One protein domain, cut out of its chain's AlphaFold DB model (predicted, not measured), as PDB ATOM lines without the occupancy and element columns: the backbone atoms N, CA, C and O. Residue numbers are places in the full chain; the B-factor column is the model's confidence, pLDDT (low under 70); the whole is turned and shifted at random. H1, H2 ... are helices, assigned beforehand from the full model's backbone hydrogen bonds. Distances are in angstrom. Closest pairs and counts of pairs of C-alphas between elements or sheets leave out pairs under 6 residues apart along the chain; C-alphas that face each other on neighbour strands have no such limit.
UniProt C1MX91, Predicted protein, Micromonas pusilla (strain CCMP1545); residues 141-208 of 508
ATOM      1  N   ALA A 141     235.036 162.964 254.372       72.75
ATOM      2  CA  ALA A 141     234.028 163.817 253.736       72.75
ATOM      3  C   ALA A 141     233.026 163.061 252.838       72.75
ATOM      4  O   ALA A 141     231.905 163.523 252.648       72.75
ATOM      5  N   SER A 142     233.404 161.905 252.279       78.50
ATOM      6  CA  SER A 142     232.516 161.104 251.422       78.50
ATOM      7  C   SER A 142     231.683 160.076 252.194       78.50
ATOM      8  O   SER A 142     230.881 159.369 251.589       78.50
ATOM      9  N   MET A 143     231.907 159.944 253.503       83.75
ATOM     10  CA  MET A 143     231.256 158.944 254.345       83.75
ATOM     11  C   MET A 143     230.007 159.514 255.013       83.75
ATOM     12  O   MET A 143     229.988 160.669 255.459       83.75
ATOM     13  N   THR A 144     228.977 158.676 255.142       86.19
ATOM     14  CA  THR A 144     227.839 158.992 256.014       86.19
ATOM     15  C   THR A 144     228.307 159.072 257.466       86.19
ATOM     16  O   THR A 144     229.318 158.481 257.836       86.19
ATOM     17  N   GLU A 145     227.573 159.784 258.318       81.50
ATOM     18  CA  GLU A 145     227.930 159.918 259.736       81.50
ATOM     19  C   GLU A 145     228.051 158.558 260.448       81.50
ATOM     20  O   GLU A 145     228.955 158.359 261.256       81.50
ATOM     21  N   GLU A 146     227.194 157.595 260.098       85.75
ATOM     22  CA  GLU A 146     227.262 156.222 260.613       85.75
ATOM     23  C   GLU A 146     228.555 155.518 260.184       85.75
ATOM     24  O   GLU A 146     229.246 154.944 261.021       85.75
ATOM     25  N   GLN A 147     228.934 155.629 258.907       87.88
ATOM     26  CA  GLN A 147     230.183 155.058 258.394       87.88
ATOM     27  C   GLN A 147     231.412 155.704 259.037       87.88
ATOM     28  O   GLN A 147     232.356 154.999 259.393       87.88
ATOM     29  N   ARG A 148     231.401 157.032 259.234       86.38
ATOM     30  CA  ARG A 148     232.478 157.733 259.947       86.38
ATOM     31  C   ARG A 148     232.606 157.216 261.374       86.38
ATOM     32  O   ARG A 148     233.713 156.938 261.825       86.38
ATOM     33  N   TYR A 149     231.482 157.061 262.071       89.25
ATOM     34  CA  TYR A 149     231.486 156.538 263.430       89.25
ATOM     35  C   TYR A 149     232.043 155.110 263.485       89.25
ATOM     36  O   TYR A 149     232.888 154.828 264.332       89.25
ATOM     37  N   GLU A 150     231.603 154.213 262.597       90.94
ATOM     38  CA  GLU A 150     232.071 152.822 262.559       90.94
ATOM     39  C   GLU A 150     233.572 152.720 262.267       90.94
ATOM     40  O   GLU A 150     234.289 152.033 262.999       90.94
ATOM     41  N   GLU A 151     234.061 153.447 261.260       91.12
ATOM     42  CA  GLU A 151     235.482 153.468 260.904       91.12
ATOM     43  C   GLU A 151     236.325 154.060 262.043       91.12
ATOM     44  O   GLU A 151     237.321 153.471 262.469       91.12
ATOM     45  N   ALA A 152     235.899 155.195 262.612       91.44
ATOM     46  CA  ALA A 152     236.583 155.809 263.745       91.44
ATOM     47  C   ALA A 152     236.599 154.877 264.966       91.44
ATOM     48  O   ALA A 152     237.627 154.746 265.632       91.44
ATOM     49  N   TYR A 153     235.490 154.194 265.249       92.94
ATOM     50  CA  TYR A 153     235.397 153.244 266.351       92.94
ATOM     51  C   TYR A 153     236.342 152.050 266.158       92.94
ATOM     52  O   TYR A 153     237.072 151.697 267.084       92.94
ATOM     53  N   ASP A 154     236.404 151.467 264.961       93.62
ATOM     54  CA  ASP A 154     237.318 150.365 264.639       93.62
ATOM     55  C   ASP A 154     238.797 150.786 264.762       93.62
ATOM     56  O   ASP A 154     239.602 150.094 265.399       93.62
ATOM     57  N   MET A 155     239.154 151.976 264.263       93.19
ATOM     58  CA  MET A 155     240.484 152.562 264.470       93.19
ATOM     59  C   MET A 155     240.819 152.713 265.963       93.19
ATOM     60  O   MET A 155     241.917 152.342 266.399       93.19
ATOM     61  N   ILE A 156     239.872 153.210 266.763       94.62
ATOM     62  CA  ILE A 156     240.032 153.393 268.207       94.62
ATOM     63  C   ILE A 156     240.186 152.055 268.937       94.62
ATOM     64  O   ILE A 156     241.072 151.934 269.782       94.62
ATOM     65  N   VAL A 157     239.391 151.035 268.609       94.31
ATOM     66  CA  VAL A 157     239.476 149.705 269.236       94.31
ATOM     67  C   VAL A 157     240.833 149.051 268.955       94.31
ATOM     68  O   VAL A 157     241.462 148.495 269.866       94.31
ATOM     69  N   ARG A 158     241.344 149.157 267.721       92.38
ATOM     70  CA  ARG A 158     242.691 148.671 267.364       92.38
ATOM     71  C   ARG A 158     243.782 149.398 268.149       92.38
ATOM     72  O   ARG A 158     244.694 148.761 268.693       92.38
ATOM     73  N   LEU A 159     243.672 150.721 268.256       93.31
ATOM     74  CA  LEU A 159     244.609 151.533 269.022       93.31
ATOM     75  C   LEU A 159     244.562 151.180 270.517       93.31
ATOM     76  O   LEU A 159     245.603 150.921 271.121       93.31
ATOM     77  N   ALA A 160     243.371 151.086 271.107       94.12
ATOM     78  CA  ALA A 160     243.173 150.726 272.508       94.12
ATOM     79  C   ALA A 160     243.738 149.338 272.827       94.12
ATOM     80  O   ALA A 160     244.414 149.166 273.841       94.12
ATOM     81  N   THR A 161     243.539 148.361 271.938       91.25
ATOM     82  CA  THR A 161     244.127 147.018 272.063       91.25
ATOM     83  C   THR A 161     245.653 147.092 272.144       91.25
ATOM     84  O   THR A 161     246.264 146.471 273.017       91.25
ATOM     85  N   THR A 162     246.267 147.920 271.297       90.06
ATOM     86  CA  THR A 162     247.717 148.153 271.275       90.06
ATOM     87  C   THR A 162     248.205 148.812 272.570       90.06
ATOM     88  O   THR A 162     249.175 148.353 273.175       90.06
ATOM     89  N   LEU A 163     247.506 149.850 273.041       92.38
ATOM     90  CA  LEU A 163     247.832 150.570 274.277       92.38
ATOM     91  C   LEU A 163     247.676 149.684 275.522       92.38
ATOM     92  O   LEU A 163     248.538 149.688 276.402       92.38
ATOM     93  N   ASN A 164     246.619 148.875 275.586       92.50
ATOM     94  CA  ASN A 164     246.367 147.932 276.677       92.50
ATOM     95  C   ASN A 164     247.433 146.822 276.745       92.50
ATOM     96  O   ASN A 164     247.777 146.361 277.836       92.50
ATOM     97  N   ALA A 165     247.980 146.409 275.597       88.06
ATOM     98  CA  ALA A 165     248.951 145.323 275.490       88.06
ATOM     99  C   ALA A 165     250.424 145.775 275.488       88.06
ATOM    100  O   ALA A 165     251.303 144.921 275.379       88.06
ATOM    101  N   TYR A 166     250.710 147.076 275.627       83.44
ATOM    102  CA  TYR A 166     252.026 147.668 275.346       83.44
ATOM    103  C   TYR A 166     253.235 146.942 275.974       83.44
ATOM    104  O   TYR A 166     254.250 146.755 275.312       83.44
ATOM    105  N   GLU A 167     253.130 146.470 277.218       70.38
ATOM    106  CA  GLU A 167     254.225 145.758 277.903       70.38
ATOM    107  C   GLU A 167     254.412 144.292 277.462       70.38
ATOM    108  O   GLU A 167     255.468 143.708 277.698       70.38
ATOM    109  N   HIS A 168     253.395 143.679 276.853       55.53
ATOM    110  CA  HIS A 168     253.427 142.283 276.387       55.53
ATOM    111  C   HIS A 168     253.809 142.161 274.916       55.53
ATOM    112  O   HIS A 168     254.211 141.090 274.463       55.53
ATOM    113  N   VAL A 169     253.681 143.250 274.163       55.06
ATOM    114  CA  VAL A 169     254.070 143.299 272.761       55.06
ATOM    115  C   VAL A 169     255.527 143.732 272.693       55.06
ATOM    116  O   VAL A 169     255.900 144.836 273.082       55.06
ATOM    117  N   ALA A 170     256.375 142.845 272.186       48.69
ATOM    118  CA  ALA A 170     257.770 143.141 271.919       48.69
ATOM    119  C   ALA A 170     257.868 144.120 270.733       48.69
ATOM    120  O   ALA A 170     258.146 143.703 269.608       48.69
ATOM    121  N   PHE A 171     257.650 145.422 270.965       54.38
ATOM    122  CA  PHE A 171     257.946 146.497 270.007       54.38
ATOM    123  C   PHE A 171     259.466 146.607 269.840       54.38
ATOM    124  O   PHE A 171     260.147 147.453 270.411       54.38
ATOM    125  N   THR A 172     260.010 145.639 269.112       41.62
ATOM    126  CA  THR A 172     261.439 145.331 268.978       41.62
ATOM    127  C   THR A 172     262.042 145.893 267.699       41.62
ATOM    128  O   THR A 172     263.243 145.763 267.465       41.62
ATOM    129  N   SER A 173     261.242 146.577 266.883       47.81
ATOM    130  CA  SER A 173     261.775 147.340 265.768       47.81
ATOM    131  C   SER A 173     262.403 148.621 266.327       47.81
ATOM    132  O   SER A 173     261.742 149.483 266.902       47.81
ATOM    133  N   ARG A 174     263.716 148.764 266.129       48.41
ATOM    134  CA  ARG A 174     264.489 149.990 266.401       48.41
ATOM    135  C   ARG A 174     263.984 151.205 265.598       48.41
ATOM    136  O   ARG A 174     264.510 152.296 265.792       48.41
ATOM    137  N   ALA A 175     263.037 150.999 264.679       50.66
ATOM    138  CA  ALA A 175     262.595 151.955 263.673       50.66
ATOM    139  C   ALA A 175     261.246 152.624 263.991       50.66
ATOM    140  O   ALA A 175     260.969 153.676 263.426       50.66
ATOM    141  N   THR A 176     260.419 152.078 264.891       63.88
ATOM    142  CA  THR A 176     259.075 152.624 265.159       63.88
ATOM    143  C   THR A 176     259.002 153.192 266.574       63.88
ATOM    144  O   THR A 176     258.912 152.452 267.554       63.88
ATOM    145  N   ASN A 177     259.055 154.520 266.708       78.25
ATOM    146  CA  ASN A 177     258.774 155.165 267.989       78.25
ATOM    147  C   ASN A 177     257.272 155.034 268.284       78.25
ATOM    148  O   ASN A 177     256.449 155.610 267.580       78.25
ATOM    149  N   MET A 178     256.921 154.281 269.328       84.12
ATOM    150  CA  MET A 178     255.521 154.040 269.693       84.12
ATOM    151  C   MET A 178     254.757 155.310 270.075       84.12
ATOM    152  O   MET A 178     253.558 155.373 269.836       84.12
ATOM    153  N   GLY A 179     255.438 156.332 270.601       84.81
ATOM    154  CA  GLY A 179     254.836 157.649 270.805       84.81
ATOM    155  C   GLY A 179     254.387 158.270 269.483       84.81
ATOM    156  O   GLY A 179     253.240 158.684 269.370       84.81
ATOM    157  N   ALA A 180     255.252 158.257 268.462       82.94
ATOM    158  CA  ALA A 180     254.923 158.802 267.140       82.94
ATOM    159  C   ALA A 180     253.802 158.011 266.452       82.94
ATOM    160  O   ALA A 180     252.876 158.608 265.917       82.94
ATOM    161  N   TYR A 181     253.846 156.677 266.530       86.31
ATOM    162  CA  TYR A 181     252.792 155.821 265.979       86.31
ATOM    163  C   TYR A 181     251.420 156.120 266.596       86.31
ATOM    164  O   TYR A 181     250.434 156.244 265.872       86.31
ATOM    165  N   VAL A 182     251.343 156.237 267.925       90.44
ATOM    166  CA  VAL A 182     250.079 156.531 268.618       90.44
ATOM    167  C   VAL A 182     249.592 157.937 268.288       90.44
ATOM    168  O   VAL A 182     248.409 158.105 268.001       90.44
ATOM    169  N   TYR A 183     250.499 158.915 268.261       89.06
ATOM    170  CA  TYR A 183     250.179 160.291 267.895       89.06
ATOM    171  C   TYR A 183     249.586 160.380 266.485       89.06
ATOM    172  O   TYR A 183     248.506 160.938 266.301       89.06
ATOM    173  N   GLU A 184     250.246 159.767 265.499       86.44
ATOM    174  CA  GLU A 184     249.787 159.730 264.107       86.44
ATOM    175  C   GLU A 184     248.480 158.935 263.952       86.44
ATOM    176  O   GLU A 184     247.589 159.308 263.191       86.44
ATOM    177  N   SER A 185     248.324 157.840 264.699       90.25
ATOM    178  CA  SER A 185     247.081 157.064 264.686       90.25
ATOM    179  C   SER A 185     245.908 157.891 265.212       90.25
ATOM    180  O   SER A 185     244.831 157.856 264.625       90.25
ATOM    181  N   LEU A 186     246.118 158.668 266.279       91.69
ATOM    182  CA  LEU A 186     245.105 159.573 266.824       91.69
ATOM    183  C   LEU A 186     244.820 160.757 265.905       91.69
ATOM    184  O   LEU A 186     243.660 161.144 265.785       91.69
ATOM    185  N   SER A 187     245.831 161.318 265.236       89.19
ATOM    186  CA  SER A 187     245.633 162.449 264.322       89.19
ATOM    187  C   SER A 187     244.792 162.075 263.099       89.19
ATOM    188  O   SER A 187     244.109 162.934 262.553       89.19
ATOM    189  N   ARG A 188     244.802 160.798 262.690       89.75
ATOM    190  CA  ARG A 188     243.955 160.275 261.605       89.75
ATOM    191  C   ARG A 188     242.493 160.070 262.008       89.75
ATOM    192  O   ARG A 188     241.644 160.008 261.125       89.75
ATOM    193  N   VAL A 189     242.206 159.939 263.305       90.75
ATOM    194  CA  VAL A 189     240.833 159.852 263.821       90.75
ATOM    195  C   VAL A 189     240.270 161.274 263.959       90.75
ATOM    196  O   VAL A 189     240.954 162.119 264.554       90.75
ATOM    197  N   PRO A 190     239.048 161.551 263.465       88.19
ATOM    198  CA  PRO A 190     238.374 162.829 263.671       88.19
ATOM    199  C   PRO A 190     238.285 163.178 265.157       88.19
ATOM    200  O   PRO A 190     238.079 162.302 266.004       88.19
ATOM    201  N   GLU A 191     238.498 164.449 265.494       87.00
ATOM    202  CA  GLU A 191     238.688 164.887 266.881       87.00
ATOM    203  C   GLU A 191     237.468 164.568 267.764       87.00
ATOM    204  O   GLU A 191     237.628 164.122 268.902       87.00
ATOM    205  N   GLU A 192     236.261 164.663 267.205       85.06
ATOM    206  CA  GLU A 192     234.979 164.351 267.841       85.06
ATOM    207  C   GLU A 192     234.852 162.886 268.293       85.06
ATOM    208  O   GLU A 192     234.119 162.580 269.237       85.06
ATOM    209  N   HIS A 193     235.596 161.971 267.667       89.81
ATOM    210  CA  HIS A 193     235.556 160.539 267.969       89.81
ATOM    211  C   HIS A 193     236.707 160.079 268.870       89.81
ATOM    212  O   HIS A 193     236.655 158.980 269.427       89.81
ATOM    213  N   ARG A 194     237.728 160.914 269.106       90.12
ATOM    214  CA  ARG A 194     238.894 160.540 269.931       90.12
ATOM    215  C   ARG A 194     238.518 160.203 271.376       90.12
ATOM    216  O   ARG A 194     239.164 159.360 271.999       90.12
ATOM    217  N   GLY A 195     237.438 160.791 271.896       86.81
ATOM    218  CA  GLY A 195     236.911 160.495 273.234       86.81
ATOM    219  C   GLY A 195     236.457 159.044 273.434       86.81
ATOM    220  O   GLY A 195     236.442 158.560 274.569       86.81
ATOM    221  N   LEU A 196     236.161 158.313 272.351       89.31
ATOM    222  CA  LEU A 196     235.819 156.888 272.401       89.31
ATOM    223  C   LEU A 196     236.965 156.052 272.986       89.31
ATOM    224  O   LEU A 196     236.707 155.057 273.666       89.31
ATOM    225  N   LEU A 197     238.218 156.498 272.821       92.00
ATOM    226  CA  LEU A 197     239.400 155.809 273.341       92.00
ATOM    227  C   LEU A 197     239.299 155.536 274.840       92.00
ATOM    228  O   LEU A 197     239.677 154.471 275.324       92.00
ATOM    229  N   VAL A 198     238.757 156.493 275.590       87.19
ATOM    230  CA  VAL A 198     238.642 156.395 277.043       87.19
ATOM    231  C   VAL A 198     237.733 155.249 277.479       87.19
ATOM    232  O   VAL A 198     237.908 154.741 278.587       87.19
ATOM    233  N   ASN A 199     236.782 154.828 276.649       87.06
ATOM    234  CA  ASN A 199     235.883 153.719 276.966       87.06
ATOM    235  C   ASN A 199     236.582 152.362 276.795       87.06
ATOM    236  O   ASN A 199     236.370 151.466 277.606       87.06
ATOM    237  N   GLU A 200     237.493 152.264 275.825       91.94
ATOM    238  CA  GLU A 200     238.181 151.021 275.452       91.94
ATOM    239  C   GLU A 200     239.477 150.765 276.246       91.94
ATOM    240  O   GLU A 200     240.038 149.663 276.250       91.94
ATOM    241  N   LEU A 201     239.992 151.780 276.945       91.88
ATOM    242  CA  LEU A 201     241.201 151.637 277.753       91.88
ATOM    243  C   LEU A 201     240.935 150.940 279.093       91.88
ATOM    244  O   LEU A 201     240.014 151.262 279.850       91.88
ATOM    245  N   THR A 202     241.821 150.012 279.432       91.25
ATOM    246  CA  THR A 202     241.959 149.478 280.792       91.25
ATOM    247  C   THR A 202     242.750 150.455 281.664       91.25
ATOM    248  O   THR A 202     243.435 151.339 281.150       91.25
ATOM    249  N   ASP A 203     242.729 150.277 282.986       90.25
ATOM    250  CA  ASP A 203     243.541 151.101 283.896       90.25
ATOM    251  C   ASP A 203     245.045 150.982 283.585       90.25
ATOM    252  O   ASP A 203     245.761 151.980 283.595       90.25
ATOM    253  N   ARG A 204     245.506 149.794 283.169       90.31
ATOM    254  CA  ARG A 204     246.870 149.596 282.652       90.31
ATOM    255  C   ARG A 204     247.105 150.338 281.336       90.31
ATOM    256  O   ARG A 204     248.176 150.891 281.129       90.31
ATOM    257  N   GLY A 205     246.117 150.362 280.444       91.69
ATOM    258  CA  GLY A 205     246.178 151.149 279.212       91.69
ATOM    259  C   GLY A 205     246.356 152.643 279.489       91.69
ATOM    260  O   GLY A 205     247.185 153.287 278.850       91.69
ATOM    261  N   LEU A 206     245.645 153.178 280.487       91.75
ATOM    262  CA  LEU A 206     245.805 154.563 280.944       91.75
ATOM    263  C   LEU A 206     247.212 154.822 281.511       91.75
ATOM    264  O   LEU A 206     247.822 155.836 281.179       91.75
ATOM    265  N   GLU A 207     247.764 153.899 282.303       91.12
ATOM    266  CA  GLU A 207     249.159 153.975 282.765       91.12
ATOM    267  C   GLU A 207     250.158 153.962 281.604       91.12
ATOM    268  O   GLU A 207     251.066 154.798 281.553       91.12
ATOM    269  N   ASN A 208     249.956 153.075 280.627       92.56
ATOM    270  CA  ASN A 208     250.798 152.972 279.437       92.56
ATOM    271  C   ASN A 208     250.796 154.265 278.613       92.56
ATOM    272  O   ASN A 208     251.844 154.642 278.088       92.56
TER     273      ASN A 208
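Overview. This is residues 141 to 208 of the 508 residues of the protein "Predicted protein" of Micromonas pusilla (strain CCMP1545) (UniProt C1MX91). What shape is this? One long helix, H1, has three shorter ones packed on it: H2 runs back loosely beside it, H3 crosses it, and little H4 lies across its residues 160 to 164. Residues 168 to 177 stick out as a loop. What is printed, and how compact is it? There are 68 residues with four named helices, H1 to H4 in chain order, and no named strand: all helix, only just compact and close to loose, with a radius of gyration of the C-alphas of 13.0 A and spans of 38 by 27 by 14 A.

Arrangement. What touches the hub, H1, residues 145 to 164? With its residues 155 to 159 alone it only just touches H2, residues 178 to 188, in 3 pairs of C-alphas within 8 A, the closest Leu 159 and Val 182 at 7.4 A; this helical hairpin has a shallow tilt of 8 degrees, opposite ways. H3, residues 191 to 200, touches H1 at a steep tilt of 47 degrees, the same way, closest at the C-alphas of Ile 156 and Leu 197, 5.7 A. H4, residues 203 to 208, touches residues 160 to 164 alone, about perpendicular at 77 degrees, closest at the C-alphas of Asn 164 and Gly 205, 4.1 A. What of the backbones? Every O i to N i+4 pair is within hydrogen-bond range in H1, H2 and H4; H3 has 0 of 6, but 6 of 7 O i to N i+3 pairs.

Along the chain. Where does H1 run? From C-alpha 145 at (227.930, 159.918, 259.736) it spans 27.8 A. How long are H2 and H3? They span 15.4 A and 16.3 A. Where does H4 end? At C-alpha 208, (250.798, 152.972, 279.437).

Size, cuts and confidence. How far does it reach? The C-alphas farthest apart, of Thr 144 and Arg 174, are 39.1 A apart. Which link is long, and where is confidence low? H1 to H2 is a long link of 13 residues, and pLDDT is under 70 at residues 168 to 176; the printed part has no cut.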